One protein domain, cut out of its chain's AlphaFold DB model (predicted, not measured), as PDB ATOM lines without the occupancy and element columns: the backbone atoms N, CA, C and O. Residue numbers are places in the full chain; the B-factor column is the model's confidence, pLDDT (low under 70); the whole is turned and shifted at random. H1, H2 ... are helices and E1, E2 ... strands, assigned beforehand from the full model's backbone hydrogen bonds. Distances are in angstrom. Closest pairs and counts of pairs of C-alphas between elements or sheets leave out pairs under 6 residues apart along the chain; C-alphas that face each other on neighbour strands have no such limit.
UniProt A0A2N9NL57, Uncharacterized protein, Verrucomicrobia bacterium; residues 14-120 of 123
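Overview. This is residues 14 to 120 of the 123 residues of an uncharacterized protein of Verrucomicrobia bacterium (UniProt A0A2N9NL57). H2 and H3 make a long helical hairpin, short H1 packs on H2, and the strand hairpin E1-E2 lies near the end away from the turn, residues 83 to 91, which sticks out. Its 107 printed residues run H1, E1, E2, H2, H3, mostly helix, antiparallel sheet, loose, radius of gyration of the C-alphas 16.3 A, spans 53 by 25 by 21 A.

Arrangement. Start at H1, residues 14 to 27, which touches H2, residues 54 to 82, at C-alphas Phe 20 and Leu 63, 6.2 A, the closest. E1, residues 30 to 37, pairs antiparallel with E2, residues 40 to 44; N 35 and O 42 are 3.0 A apart. H3, residues 90 to 119, touches H2, opposite ways, shallow tilt 20 degrees, closest C-alphas Gly 68 and Gly 103, 3.9 A. O i to N i+4 pairs are within hydrogen-bond range throughout H1, 22 of 25 in H2, 24 of 26 in H3.

Along the chain. Find C-alpha 14 at (247.286, 191.775, 124.305). H2 spans 42.9 A; H3 spans 43.7 A to C-alpha 119 at (264.997, 166.628, 111.473).

Size, cuts and confidence. The printed part has no cut, no long link and no printed residue under 70.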
ATOM      1  N   ALA A  14     246.362 190.649 124.400       84.56
ATOM      2  CA  ALA A  14     247.286 191.775 124.305       84.56
ATOM      3  C   ALA A  14     248.659 191.429 124.905       84.56
ATOM      4  O   ALA A  14     249.681 191.673 124.269       84.56
ATOM      5  N   GLY A  15     248.696 190.793 126.081       87.12
ATOM      6  CA  GLY A  15     249.941 190.362 126.721       87.12
ATOM      7  C   GLY A  15     250.752 189.386 125.863       87.12
ATOM      8  O   GLY A  15     251.958 189.575 125.683       87.12
ATOM      9  N   VAL A  16     250.096 188.380 125.272       86.88
ATOM     10  CA  VAL A  16     250.760 187.428 124.363       86.88
ATOM     11  C   VAL A  16     251.248 188.128 123.094       86.88
ATOM     12  O   VAL A  16     252.387 187.918 122.686       86.88
ATOM     13  N   SER A  17     250.427 189.003 122.511       84.06
ATOM     14  CA  SER A  17     250.763 189.758 121.298       84.06
ATOM     15  C   SER A  17     251.974 190.664 121.502       84.06
ATOM     16  O   SER A  17     252.881 190.680 120.672       84.06
ATOM     17  N   VAL A  18     252.024 191.382 122.627       88.00
ATOM     18  CA  VAL A  18     253.154 192.249 122.981       88.00
ATOM     19  C   VAL A  18     254.413 191.420 123.207       88.00
ATOM     20  O   VAL A  18     255.457 191.749 122.656       88.00
ATOM     21  N   THR A  19     254.319 190.320 123.956       85.31
ATOM     22  CA  THR A  19     255.468 189.434 124.209       85.31
ATOM     23  C   THR A  19     256.034 188.879 122.904       85.31
ATOM     24  O   THR A  19     257.242 188.917 122.675       85.31
ATOM     25  N   PHE A  20     255.151 188.412 122.023       86.44
ATOM     26  CA  PHE A  20     255.498 187.915 120.699       86.44
ATOM     27  C   PHE A  20     256.183 188.985 119.837       86.44
ATOM     28  O   PHE A  20     257.233 188.726 119.249       86.44
ATOM     29  N   LEU A  21     255.631 190.200 119.804       86.81
ATOM     30  CA  LEU A  21     256.168 191.309 119.021       86.81
ATOM     31  C   LEU A  21     257.533 191.769 119.545       86.81
ATOM     32  O   LEU A  21     258.467 191.916 118.762       86.81
ATOM     33  N   VAL A  22     257.680 191.929 120.863       88.69
ATOM     34  CA  VAL A  22     258.955 192.298 121.499       88.69
ATOM     35  C   VAL A  22     260.022 191.246 121.212       88.69
ATOM     36  O   VAL A  22     261.132 191.597 120.814       88.69
ATOM     37  N   PHE A  23     259.690 189.960 121.345       87.50
ATOM     38  CA  PHE A  23     260.631 188.891 121.029       87.50
ATOM     39  C   PHE A  23     261.040 188.907 119.553       87.50
ATOM     40  O   PHE A  23     262.228 188.828 119.257       87.50
ATOM     41  N   SER A  24     260.082 189.050 118.633       84.94
ATOM     42  CA  SER A  24     260.344 189.111 117.188       84.94
ATOM     43  C   SER A  24     261.287 190.262 116.823       84.94
ATOM     44  O   SER A  24     262.207 190.083 116.025       84.94
ATOM     45  N   LEU A  25     261.127 191.424 117.465       86.38
ATOM     46  CA  LEU A  25     262.018 192.568 117.273       86.38
ATOM     47  C   LEU A  25     263.430 192.306 117.814       86.38
ATOM     48  O   LEU A  25     264.400 192.570 117.109       86.38
ATOM     49  N   ILE A  26     263.552 191.767 119.032       88.50
ATOM     50  CA  ILE A  26     264.856 191.490 119.663       88.50
ATOM     51  C   ILE A  26     265.609 190.389 118.911       88.50
ATOM     52  O   ILE A  26     266.811 190.500 118.688       88.50
ATOM     53  N   ALA A  27     264.908 189.330 118.507       85.00
ATOM     54  CA  ALA A  27     265.492 188.209 117.781       85.00
ATOM     55  C   ALA A  27     265.818 188.558 116.315       85.00
ATOM     56  O   ALA A  27     266.494 187.787 115.637       85.00
ATOM     57  N   GLY A  28     265.355 189.708 115.814       84.81
ATOM     58  CA  GLY A  28     265.579 190.133 114.433       84.81
ATOM     59  C   GLY A  28     264.712 189.388 113.416       84.81
ATOM     60  O   GLY A  28     265.071 189.317 112.243       84.81
ATOM     61  N   GLY A  29     263.577 188.831 113.847       89.25
ATOM     62  CA  GLY A  29     262.601 188.176 112.986       89.25
ATOM     63  C   GLY A  29     261.987 186.921 113.585       89.25
ATOM     64  O   GLY A  29     262.046 186.673 114.789       89.25
ATOM     65  N   MET A  30     261.379 186.111 112.715       91.12
ATOM     66  CA  MET A  30     260.668 184.898 113.127       91.12
ATOM     67  C   MET A  30     261.038 183.693 112.279       91.12
ATOM     68  O   MET A  30     261.240 183.814 111.069       91.12
ATOM     69  N   ALA A  31     261.040 182.510 112.898       91.81
ATOM     70  CA  ALA A  31     261.296 181.255 112.201       91.81
ATOM     71  C   ALA A  31     260.261 180.957 111.111       91.81
ATOM     72  O   ALA A  31     260.609 180.338 110.114       91.81
ATOM     73  N   VAL A  32     259.009 181.412 111.250       91.88
ATOM     74  CA  VAL A  32     257.971 181.204 110.219       91.88
ATOM     75  C   VAL A  32     258.293 181.888 108.887       91.88
ATOM     76  O   VAL A  32     257.871 181.405 107.844       91.88
ATOM     77  N   ASN A  33     259.078 182.969 108.923       92.00
ATOM     78  CA  ASN A  33     259.600 183.660 107.737       92.00
ATOM     79  C   ASN A  33     261.079 183.331 107.482       92.00
ATOM     80  O   ASN A  33     261.699 183.897 106.581       92.00
ATOM     81  N   GLY A  34     261.654 182.478 108.326       92.44
ATOM     82  CA  GLY A  34     263.054 182.111 108.335       92.44
ATOM     83  C   GLY A  34     263.370 180.964 107.387       92.44
ATOM     84  O   GLY A  34     262.542 180.514 106.594       92.44
ATOM     85  N   LYS A  35     264.609 180.488 107.472       93.31
ATOM     86  CA  LYS A  35     265.083 179.334 106.709       93.31
ATOM     87  C   LYS A  35     266.179 178.601 107.466       93.31
ATOM     88  O   LYS A  35     266.856 179.173 108.316       93.31
ATOM     89  N   ILE A  36     266.356 177.336 107.117       93.50
ATOM     90  CA  ILE A  36     267.445 176.496 107.609       93.50
ATOM     91  C   ILE A  36     268.277 176.103 106.392       93.50
ATOM     92  O   ILE A  36     267.715 175.656 105.389       93.50
ATOM     93  N   ILE A  37     269.591 176.308 106.458       92.50
ATOM     94  CA  ILE A  37     270.529 175.948 105.389       92.50
ATOM     95  C   ILE A  37     271.654 175.136 106.029       92.50
ATOM     96  O   ILE A  37     272.442 175.668 106.807       92.50
ATOM     97  N   GLY A  38     271.708 173.833 105.741       88.25
ATOM     98  CA  GLY A  38     272.608 172.925 106.458       88.25
ATOM     99  C   GLY A  38     272.310 172.934 107.963       88.25
ATOM    100  O   GLY A  38     271.158 172.760 108.356       88.25
ATOM    101  N   ALA A  39     273.330 173.179 108.791       88.44
ATOM    102  CA  ALA A  39     273.219 173.295 110.251       88.44
ATOM    103  C   ALA A  39     273.011 174.742 110.756       88.44
ATOM    104  O   ALA A  39     273.097 174.992 111.960       88.44
ATOM    105  N   HIS A  40     272.732 175.691 109.855       92.69
ATOM    106  CA  HIS A  40     272.570 177.107 110.180       92.69
ATOM    107  C   HIS A  40     271.097 177.521 110.151       92.69
ATOM    108  O   HIS A  40     270.348 177.166 109.233       92.69
ATOM    109  N   TYR A  41     270.684 178.287 111.159       94.81
ATOM    110  CA  TYR A  41     269.294 178.675 111.385       94.81
ATOM    111  C   TYR A  41     269.148 180.183 111.234       94.81
ATOM    112  O   TYR A  41     269.842 180.939 111.905       94.81
ATOM    113  N   TYR A  42     268.215 180.624 110.397       95.44
ATOM    114  CA  TYR A  42     268.027 182.037 110.085       95.44
ATOM    115  C   TYR A  42     266.598 182.476 110.374       95.44
ATOM    116  O   TYR A  42     265.655 181.861 109.876       95.44
ATOM    117  N   LEU A  43     266.422 183.558 111.127       94.44
ATOM    118  CA  LEU A  43     265.107 184.178 111.329       94.44
ATOM    119  C   LEU A  43     264.808 185.142 110.184       94.44
ATOM    120  O   LEU A  43     265.723 185.770 109.682       94.44
ATOM    121  N   GLY A  44     263.556 185.258 109.745       92.06
ATOM    122  CA  GLY A  44     263.196 186.186 108.668       92.06
ATOM    123  C   GLY A  44     262.567 187.473 109.192       92.06
ATOM    124  O   GLY A  44     261.564 187.410 109.912       92.06
ATOM    125  N   ALA A  45     263.094 188.627 108.776       89.38
ATOM    126  CA  ALA A  45     262.464 189.937 108.960       89.38
ATOM    127  C   ALA A  45     262.735 190.861 107.767       89.38
ATOM    128  O   ALA A  45     263.866 191.288 107.558       89.38
ATOM    129  N   HIS A  46     261.694 191.221 107.009       84.38
ATOM    130  CA  HIS A  46     261.762 192.245 105.951       84.38
ATOM    131  C   HIS A  46     262.937 192.074 104.963       84.38
ATOM    132  O   HIS A  46     263.578 193.044 104.576       84.38
ATOM    133  N   GLY A  47     263.243 190.832 104.569       82.88
ATOM    134  CA  GLY A  47     264.351 190.508 103.659       82.88
ATOM    135  C   GLY A  47     265.707 190.277 104.337       82.88
ATOM    136  O   GLY A  47     266.615 189.755 103.695       82.88
ATOM    137  N   ASN A  48     265.832 190.576 105.632       89.19
ATOM    138  CA  ASN A  48     266.998 190.231 106.438       89.19
ATOM    139  C   ASN A  48     266.850 188.836 107.052       89.19
ATOM    140  O   ASN A  48     265.757 188.427 107.453       89.19
ATOM    141  N   TYR A  49     267.982 188.137 107.136       93.94
ATOM    142  CA  TYR A  49     268.080 186.775 107.651       93.94
ATOM    143  C   TYR A  49     269.215 186.654 108.678       93.94
ATOM    144  O   TYR A  49     270.262 186.105 108.335       93.94
ATOM    145  N   PRO A  50     269.074 187.199 109.903       93.38
ATOM    146  CA  PRO A  50     270.073 187.000 110.948       93.38
ATOM    147  C   PRO A  50     270.210 185.519 111.303       93.38
ATOM    148  O   PRO A  50     269.213 184.812 111.490       93.38
ATOM    149  N   GLU A  51     271.455 185.063 111.401       95.25
ATOM    150  CA  GLU A  51     271.773 183.725 111.884       95.25
ATOM    151  C   GLU A  51     271.615 183.660 113.402       95.25
ATOM    152  O   GLU A  51     272.063 184.548 114.128       95.25
ATOM    153  N   VAL A  52     270.978 182.600 113.886       94.56
ATOM    154  CA  VAL A  52     270.730 182.371 115.307       94.56
ATOM    155  C   VAL A  52     271.030 180.928 115.684       94.56
ATOM    156  O   VAL A  52     271.137 180.034 114.844       94.56
ATOM    157  N   SER A  53     271.110 180.666 116.986       94.38
ATOM    158  CA  SER A  53     271.190 179.294 117.475       94.38
ATOM    159  C   SER A  53     269.905 178.514 117.173       94.38
ATOM    160  O   SER A  53     268.802 179.069 117.157       94.38
ATOM    161  N   ARG A  54     270.029 177.187 117.043       93.38
ATOM    162  CA  ARG A  54     268.887 176.262 116.924       93.38
ATOM    163  C   ARG A  54     267.821 176.506 117.989       93.38
ATOM    164  O   ARG A  54     266.632 176.522 117.683       93.38
ATOM    165  N   ALA A  55     268.249 176.705 119.237       92.00
ATOM    166  CA  ALA A  55     267.346 176.956 120.355       92.00
ATOM    167  C   ALA A  55     266.531 178.238 120.135       92.00
ATOM    168  O   ALA A  55     265.314 178.215 120.284       92.00
ATOM    169  N   THR A  56     267.171 179.325 119.697       93.00
ATOM    170  CA  THR A  56     266.488 180.596 119.396       93.00
ATOM    171  C   THR A  56     265.501 180.438 118.241       93.00
ATOM    172  O   THR A  56     264.373 180.922 118.318       93.00
ATOM    173  N   TYR A  57     265.885 179.695 117.199       94.38
ATOM    174  CA  TYR A  57     265.006 179.390 116.073       94.38
ATOM    175  C   TYR A  57     263.750 178.630 116.520       94.38
ATOM    176  O   TYR A  57     262.632 179.075 116.252       94.38
ATOM    177  N   VAL A  58     263.919 177.537 117.272       93.56
ATOM    178  CA  VAL A  58     262.806 176.735 117.807       93.56
ATOM    179  C   VAL A  58     261.941 177.549 118.771       93.56
ATOM    180  O   VAL A  58     260.718 177.508 118.662       93.56
ATOM    181  N   MET A  59     262.543 178.341 119.663       91.12
ATOM    182  CA  MET A  59     261.800 179.217 120.576       91.12
ATOM    183  C   MET A  59     260.963 180.254 119.823       91.12
ATOM    184  O   MET A  59     259.803 180.469 120.172       91.12
ATOM    185  N   SER A  60     261.498 180.845 118.750       92.94
ATOM    186  CA  SER A  60     260.739 181.784 117.916       92.94
ATOM    187  C   SER A  60     259.558 181.110 117.200       92.94
ATOM    188  O   SER A  60     258.482 181.699 117.087       92.94
ATOM    189  N   ALA A  61     259.722 179.853 116.763       93.00
ATOM    190  CA  ALA A  61     258.646 179.069 116.166       93.00
ATOM    191  C   ALA A  61     257.574 178.715 117.208       93.00
ATOM    192  O   ALA A  61     256.387 178.862 116.937       93.00
ATOM    193  N   LEU A  62     257.967 178.327 118.424       91.62
ATOM    194  CA  LEU A  62     257.031 178.064 119.522       91.62
ATOM    195  C   LEU A  62     256.230 179.309 119.911       91.62
ATOM    196  O   LEU A  62     255.017 179.221 120.082       91.62
ATOM    197  N   LEU A  63     256.879 180.472 119.997       89.88
ATOM    198  CA  LEU A  63     256.200 181.745 120.251       89.88
ATOM    199  C   LEU A  63     255.225 182.105 119.123       89.88
ATOM    200  O   LEU A  63     254.118 182.562 119.399       89.88
ATOM    201  N   SER A  64     255.597 181.835 117.868       91.38
ATOM    202  CA  SER A  64     254.717 182.014 116.704       91.38
ATOM    203  C   SER A  64     253.504 181.082 116.743       91.38
ATOM    204  O   SER A  64     252.386 181.522 116.477       91.38
ATOM    205  N   ALA A  65     253.694 179.822 117.143       90.81
ATOM    206  CA  ALA A  65     252.598 178.881 117.348       90.81
ATOM    207  C   ALA A  65     251.685 179.339 118.491       90.81
ATOM    208  O   ALA A  65     250.471 179.362 118.330       90.81
ATOM    209  N   ALA A  66     252.254 179.741 119.631       88.38
ATOM    210  CA  ALA A  66     251.493 180.226 120.777       88.38
ATOM    211  C   ALA A  66     250.645 181.449 120.402       88.38
ATOM    212  O   ALA A  66     249.447 181.467 120.678       88.38
ATOM    213  N   PHE A  67     251.233 182.423 119.700       88.94
ATOM    214  CA  PHE A  67     250.504 183.567 119.158       88.94
ATOM    215  C   PHE A  67     249.377 183.118 118.215       88.94
ATOM    216  O   PHE A  67     248.227 183.517 118.405       88.94
ATOM    217  N   GLY A  68     249.670 182.216 117.272       89.12
ATOM    218  CA  GLY A  68     248.677 181.625 116.373       89.12
ATOM    219  C   GLY A  68     247.505 180.972 117.113       89.12
ATOM    220  O   GLY A  68     246.354 181.209 116.756       89.12
ATOM    221  N   PHE A  69     247.766 180.237 118.198       86.94
ATOM    222  CA  PHE A  69     246.738 179.594 119.025       86.94
ATOM    223  C   PHE A  69     245.852 180.581 119.790       86.94
ATOM    224  O   PHE A  69     244.690 180.269 120.065       86.94
ATOM    225  N   THR A  70     246.349 181.774 120.121       87.00
ATOM    226  CA  THR A  70     245.517 182.775 120.809       87.00
ATOM    227  C   THR A  70     244.422 183.363 119.923       87.00
ATOM    228  O   THR A  70     243.386 183.777 120.446       87.00
ATOM    229  N   LEU A  71     244.600 183.361 118.598       85.62
ATOM    230  CA  LEU A  71     243.631 183.929 117.659       85.62
ATOM    231  C   LEU A  71     242.304 183.140 117.617       85.62
ATOM    232  O   LEU A  71     241.259 183.773 117.776       85.62
ATOM    233  N   PRO A  72     242.285 181.792 117.513       84.38
ATOM    234  CA  PRO A  72     241.065 180.999 117.669       84.38
ATOM    235  C   PRO A  72     240.382 181.158 119.031       84.38
ATOM    236  O   PRO A  72     239.155 181.187 119.103       84.38
ATOM    237  N   ILE A  73     241.154 181.281 120.118       83.25
ATOM    238  CA  ILE A  73     240.596 181.468 121.467       83.25
ATOM    239  C   ILE A  73     239.880 182.818 121.552       83.25
ATOM    240  O   ILE A  73     238.735 182.890 121.999       83.25
ATOM    241  N   PHE A  74     240.526 183.884 121.075       82.38
ATOM    242  CA  PHE A  74     239.934 185.218 121.029       82.38
ATOM    243  C   PHE A  74     238.691 185.253 120.127       82.38
ATOM    244  O   PHE A  74     237.653 185.783 120.526       82.38
ATOM    245  N   ALA A  75     238.754 184.611 118.958       85.38
ATOM    246  CA  ALA A  75     237.622 184.433 118.053       85.38
ATOM    247  C   ALA A  75     236.430 183.744 118.743       85.38
ATOM    248  O   ALA A  75     235.305 184.232 118.652       85.38
ATOM    249  N   GLY A  76     236.675 182.661 119.489       84.38
ATOM    250  CA  GLY A  76     235.642 181.957 120.252       84.38
ATOM    251  C   GLY A  76     234.982 182.836 121.318       84.38
ATOM    252  O   GLY A  76     233.760 182.822 121.455       84.38
ATOM    253  N   VAL A  77     235.763 183.659 122.027       83.44
ATOM    254  CA  VAL A  77     235.224 184.621 123.005       83.44
ATOM    255  C   VAL A  77     234.365 185.689 122.321       83.44
ATOM    256  O   VAL A  77     233.304 186.031 122.844       83.44
ATOM    257  N   MET A  78     234.775 186.189 121.152       81.38
ATOM    258  CA  MET A  78     234.000 187.173 120.387       81.38
ATOM    259  C   MET A  78     232.666 186.595 119.898       81.38
ATOM    260  O   MET A  78     231.622 187.204 120.125       81.38
ATOM    261  N   VAL A  79     232.679 185.388 119.319       84.69
ATOM    262  CA  VAL A  79     231.459 184.681 118.882       84.69
ATOM    263  C   VAL A  79     230.537 184.389 120.067       84.69
ATOM    264  O   VAL A  79     229.320 184.545 119.967       84.69
ATOM    265  N   TRP A  80     231.101 184.017 121.219       83.94
ATOM    266  CA  TRP A  80     230.334 183.814 122.446       83.94
ATOM    267  C   TRP A  80     229.655 185.101 122.930       83.94
ATOM    268  O   TRP A  80     228.509 185.057 123.376       83.94
ATOM    269  N   CYS A  81     230.343 186.245 122.858       80.81
ATOM    270  CA  CYS A  81     229.760 187.535 123.229       80.81
ATOM    271  C   CYS A  81     228.610 187.922 122.289       80.81
ATOM    272  O   CYS A  81     227.540 188.278 122.776       80.81
ATOM    273  N   GLU A  82     228.792 187.772 120.975       82.50
ATOM    274  CA  GLU A  82     227.754 188.043 119.969       82.50
ATOM    275  C   GLU A  82     226.536 187.122 120.132       82.50
ATOM    276  O   GLU A  82     225.396 187.559 120.016       82.50
ATOM    277  N   SER A  83     226.751 185.852 120.495       82.31
ATOM    278  CA  SER A  83     225.661 184.894 120.740       82.31
ATOM    279  C   SER A  83     224.754 185.291 121.915       82.31
ATOM    280  O   SER A  83     223.650 184.764 122.044       82.31
ATOM    281  N   ARG A  84     225.214 186.186 122.802       82.06
ATOM    282  CA  ARG A  84     224.440 186.676 123.952       82.06
ATOM    283  C   ARG A  84     223.657 187.949 123.661       82.06
ATOM    284  O   ARG A  84     222.582 188.122 124.223       82.06
ATOM    285  N   GLU A  85     224.197 188.822 122.820       81.31
ATOM    286  CA  GLU A  85     223.582 190.090 122.422       81.31
ATOM    287  C   GLU A  85     223.713 190.223 120.896       81.31
ATOM    288  O   GLU A  85     224.629 190.892 120.422       81.31
ATOM    289  N   PRO A  86     222.849 189.544 120.115       78.81
ATOM    290  CA  PRO A  86     223.017 189.445 118.671       78.81
ATOM    291  C   PRO A  86     222.818 190.809 118.008       78.81
ATOM    292  O   PRO A  86     221.719 191.366 117.990       78.81
ATOM    293  N   THR A  87     223.895 191.334 117.436       79.56
ATOM    294  CA  THR A  87     223.928 192.576 116.661       79.56
ATOM    295  C   THR A  87     223.765 192.332 115.159       79.56
ATOM    296  O   THR A  87     223.543 193.284 114.413       79.56
ATOM    297  N   PHE A  88     223.847 191.069 114.706       75.56
ATOM    298  CA  PHE A  88     223.722 190.644 113.298       75.56
ATOM    299  C   PHE A  88     224.686 191.362 112.340       75.56
ATOM    300  O   PHE A  88     224.492 191.373 111.124       75.56
ATOM    301  N   ASN A  89     225.764 191.939 112.868       79.38
ATOM    302  CA  ASN A  89     226.760 192.615 112.057       79.38
ATOM    303  C   ASN A  89     227.664 191.569 111.369       79.38
ATOM    304  O   ASN A  89     228.351 190.811 112.060       79.38
ATOM    305  N   PRO A  90     227.728 191.518 110.024       76.75
ATOM    306  CA  PRO A  90     228.528 190.524 109.307       76.75
ATOM    307  C   PRO A  90     230.027 190.601 109.634       76.75
ATOM    308  O   PRO A  90     230.708 189.573 109.611       76.75
ATOM    309  N   LEU A  91     230.551 191.773 110.019       75.75
ATOM    310  CA  LEU A  91     231.947 191.909 110.453       75.75
ATOM    311  C   LEU A  91     232.259 191.078 111.708       75.75
ATOM    312  O   LEU A  91     233.372 190.571 111.847       75.75
ATOM    313  N   VAL A  92     231.275 190.911 112.598       75.00
ATOM    314  CA  VAL A  92     231.416 190.154 113.851       75.00
ATOM    315  C   VAL A  92     231.507 188.649 113.588       75.00
ATOM    316  O   VAL A  92     232.047 187.923 114.413       75.00
ATOM    317  N   TRP A  93     231.080 188.181 112.412       72.44
ATOM    318  CA  TRP A  93     231.200 186.782 111.991       72.44
ATOM    319  C   TRP A  93     232.423 186.531 111.103       72.44
ATOM    320  O   TRP A  93     233.116 185.528 111.270       72.44
ATOM    321  N   ILE A  94     232.734 187.461 110.196       84.12
ATOM    322  CA  ILE A  94     233.892 187.351 109.295       84.12
ATOM    323  C   ILE A  94     235.210 187.459 110.076       84.12
ATOM    324  O   ILE A  94     236.136 186.687 109.827       84.12
ATOM    325  N   GLY A  95     235.294 188.378 111.045       83.44
ATOM    326  CA  GLY A  95     236.506 188.606 111.838       83.44
ATOM    327  C   GLY A  95     237.001 187.354 112.580       83.44
ATOM    328  O   GLY A  95     238.155 186.966 112.394       83.44
ATOM    329  N   PRO A  96     236.155 186.678 113.379       85.06
ATOM    330  CA  PRO A  96     236.512 185.437 114.064       85.06
ATOM    331  C   PRO A  96     236.939 184.307 113.125       85.06
ATOM    332  O   PRO A  96     237.925 183.632 113.408       85.06
ATOM    333  N   LEU A  97     236.254 184.117 111.991       86.56
ATOM    334  CA  LEU A  97     236.628 183.090 111.012       86.56
ATOM    335  C   LEU A  97     238.013 183.361 110.417       86.56
ATOM    336  O   LEU A  97     238.835 182.448 110.316       86.56
ATOM    337  N   LEU A  98     238.296 184.620 110.081       88.12
ATOM    338  CA  LEU A  98     239.605 185.026 109.582       88.12
ATOM    339  C   LEU A  98     240.692 184.848 110.651       88.12
ATOM    340  O   LEU A  98     241.762 184.324 110.350       88.12
ATOM    341  N   ALA A  99     240.408 185.205 111.906       86.50
ATOM    342  CA  ALA A  99     241.325 184.993 113.024       86.50
ATOM    343  C   ALA A  99     241.633 183.501 113.245       86.50
ATOM    344  O   ALA A  99     242.794 183.141 113.444       86.50
ATOM    345  N   VAL A 100     240.629 182.624 113.147       88.75
ATOM    346  CA  VAL A 100     240.826 181.168 113.210       88.75
ATOM    347  C   VAL A 100     241.710 180.692 112.059       88.75
ATOM    348  O   VAL A 100     242.689 179.989 112.303       88.75
ATOM    349  N   ALA A 101     241.413 181.097 110.822       90.94
ATOM    350  CA  ALA A 101     242.186 180.692 109.650       90.94
ATOM    351  C   ALA A 101     243.653 181.141 109.749       90.94
ATOM    352  O   ALA A 101     244.561 180.323 109.601       90.94
ATOM    353  N   VAL A 102     243.894 182.416 110.070       90.06
ATOM    354  CA  VAL A 102     245.244 182.973 110.252       90.06
ATOM    355  C   VAL A 102     245.977 182.271 111.394       90.06
ATOM    356  O   VAL A 102     247.138 181.898 111.235       90.06
ATOM    357  N   GLY A 103     245.302 182.042 112.524       90.69
ATOM    358  CA  GLY A 103     245.878 181.349 113.670       90.69
ATOM    359  C   GLY A 103     246.306 179.921 113.347       90.69
ATOM    360  O   GLY A 103     247.438 179.536 113.634       90.69
ATOM    361  N   LEU A 104     245.445 179.153 112.673       90.81
ATOM    362  CA  LEU A 104     245.752 177.784 112.253       90.81
ATOM    363  C   LEU A 104     246.911 177.731 111.253       90.81
ATOM    364  O   LEU A 104     247.791 176.880 111.392       90.81
ATOM    365  N   VAL A 105     246.954 178.653 110.285       93.00
ATOM    366  CA  VAL A 105     248.070 178.757 109.332       93.00
ATOM    367  C   VAL A 105     249.375 179.078 110.061       93.00
ATOM    368  O   VAL A 105     250.384 178.413 109.826       93.00
ATOM    369  N   ALA A 106     249.361 180.037 110.992       90.12
ATOM    370  CA  ALA A 106     250.531 180.378 111.796       90.12
ATOM    371  C   ALA A 106     251.022 179.181 112.626       90.12
ATOM    372  O   ALA A 106     252.222 178.891 112.633       90.12
ATOM    373  N   CYS A 107     250.113 178.436 113.263       92.62
ATOM    374  CA  CYS A 107     250.447 177.216 114.000       92.62
ATOM    375  C   CYS A 107     251.045 176.140 113.092       92.62
ATOM    376  O   CYS A 107     252.063 175.542 113.439       92.62
ATOM    377  N   TYR A 108     250.448 175.911 111.921       93.50
ATOM    378  CA  TYR A 108     250.928 174.923 110.959       93.50
ATOM    379  C   TYR A 108     252.347 175.243 110.475       93.50
ATOM    380  O   TYR A 108     253.232 174.385 110.531       93.50
ATOM    381  N   LEU A 109     252.594 176.490 110.061       92.88
ATOM    382  CA  LEU A 109     253.917 176.941 109.626       92.88
ATOM    383  C   LEU A 109     254.948 176.832 110.752       92.88
ATOM    384  O   LEU A 109     256.066 176.368 110.532       92.88
ATOM    385  N   SER A 110     254.553 177.185 111.974       93.06
ATOM    386  CA  SER A 110     255.414 177.082 113.150       93.06
ATOM    387  C   SER A 110     255.788 175.634 113.463       93.06
ATOM    388  O   SER A 110     256.964 175.332 113.660       93.06
ATOM    389  N   MET A 111     254.816 174.718 113.444       92.69
ATOM    390  CA  MET A 111     255.062 173.287 113.643       92.69
ATOM    391  C   MET A 111     255.974 172.719 112.562       92.69
ATOM    392  O   MET A 111     256.895 171.965 112.874       92.69
ATOM    393  N   ARG A 112     255.785 173.128 111.304       92.69
ATOM    394  CA  ARG A 112     256.687 172.752 110.214       92.69
ATOM    395  C   ARG A 112     258.124 173.194 110.507       92.69
ATOM    396  O   ARG A 112     259.022 172.374 110.359       92.69
ATOM    397  N   CYS A 113     258.339 174.428 110.969       90.94
ATOM    398  CA  CYS A 113     259.669 174.926 111.343       90.94
ATOM    399  C   CYS A 113     260.295 174.162 112.518       90.94
ATOM    400  O   CYS A 113     261.505 173.942 112.534       90.94
ATOM    401  N   ILE A 114     259.488 173.751 113.497       92.12
ATOM    402  CA  ILE A 114     259.948 172.945 114.634       92.12
ATOM    403  C   ILE A 114     260.392 171.563 114.144       92.12
ATOM    404  O   ILE A 114     261.518 171.147 114.411       92.12
ATOM    405  N   VAL A 115     259.541 170.874 113.381       91.56
ATOM    406  CA  VAL A 115     259.835 169.533 112.854       91.56
ATOM    407  C   VAL A 115     261.078 169.552 111.965       91.56
ATOM    408  O   VAL A 115     261.943 168.693 112.119       91.56
ATOM    409  N   THR A 116     261.225 170.548 111.086       89.12
ATOM    410  CA  THR A 116     262.429 170.668 110.251       89.12
ATOM    411  C   THR A 116     263.676 170.941 111.088       89.12
ATOM    412  O   THR A 116     264.700 170.305 110.861       89.12
ATOM    413  N   ALA A 117     263.602 171.801 112.108       89.38
ATOM    414  CA  ALA A 117     264.727 172.055 113.007       89.38
ATOM    415  C   ALA A 117     265.139 170.826 113.839       89.38
ATOM    416  O   ALA A 117     266.302 170.718 114.246       89.38
ATOM    417  N   PHE A 118     264.211 169.902 114.098       88.06
ATOM    418  CA  PHE A 118     264.498 168.618 114.740       88.06
ATOM    419  C   PHE A 118     265.000 167.539 113.776       88.06
ATOM    420  O   PHE A 118     265.818 166.723 114.188       88.06
ATOM    421  N   GLY A 119     264.574 167.571 112.511       82.94
ATOM    422  CA  GLY A 119     264.997 166.628 111.473       82.94
ATOM    423  C   GLY A 119     266.391 166.883 110.889       82.94
ATOM    424  O   GLY A 119     266.945 165.994 110.247       82.94
ATOM    425  N   VAL A 120     266.979 168.063 111.104       76.44
ATOM    426  CA  VAL A 120     268.366 168.348 110.703       76.44
ATOM    427  C   VAL A 120     269.326 167.686 111.691       76.44
ATOM    428  O   VAL A 120     269.434 168.103 112.846       76.44
TER     429      VAL A 120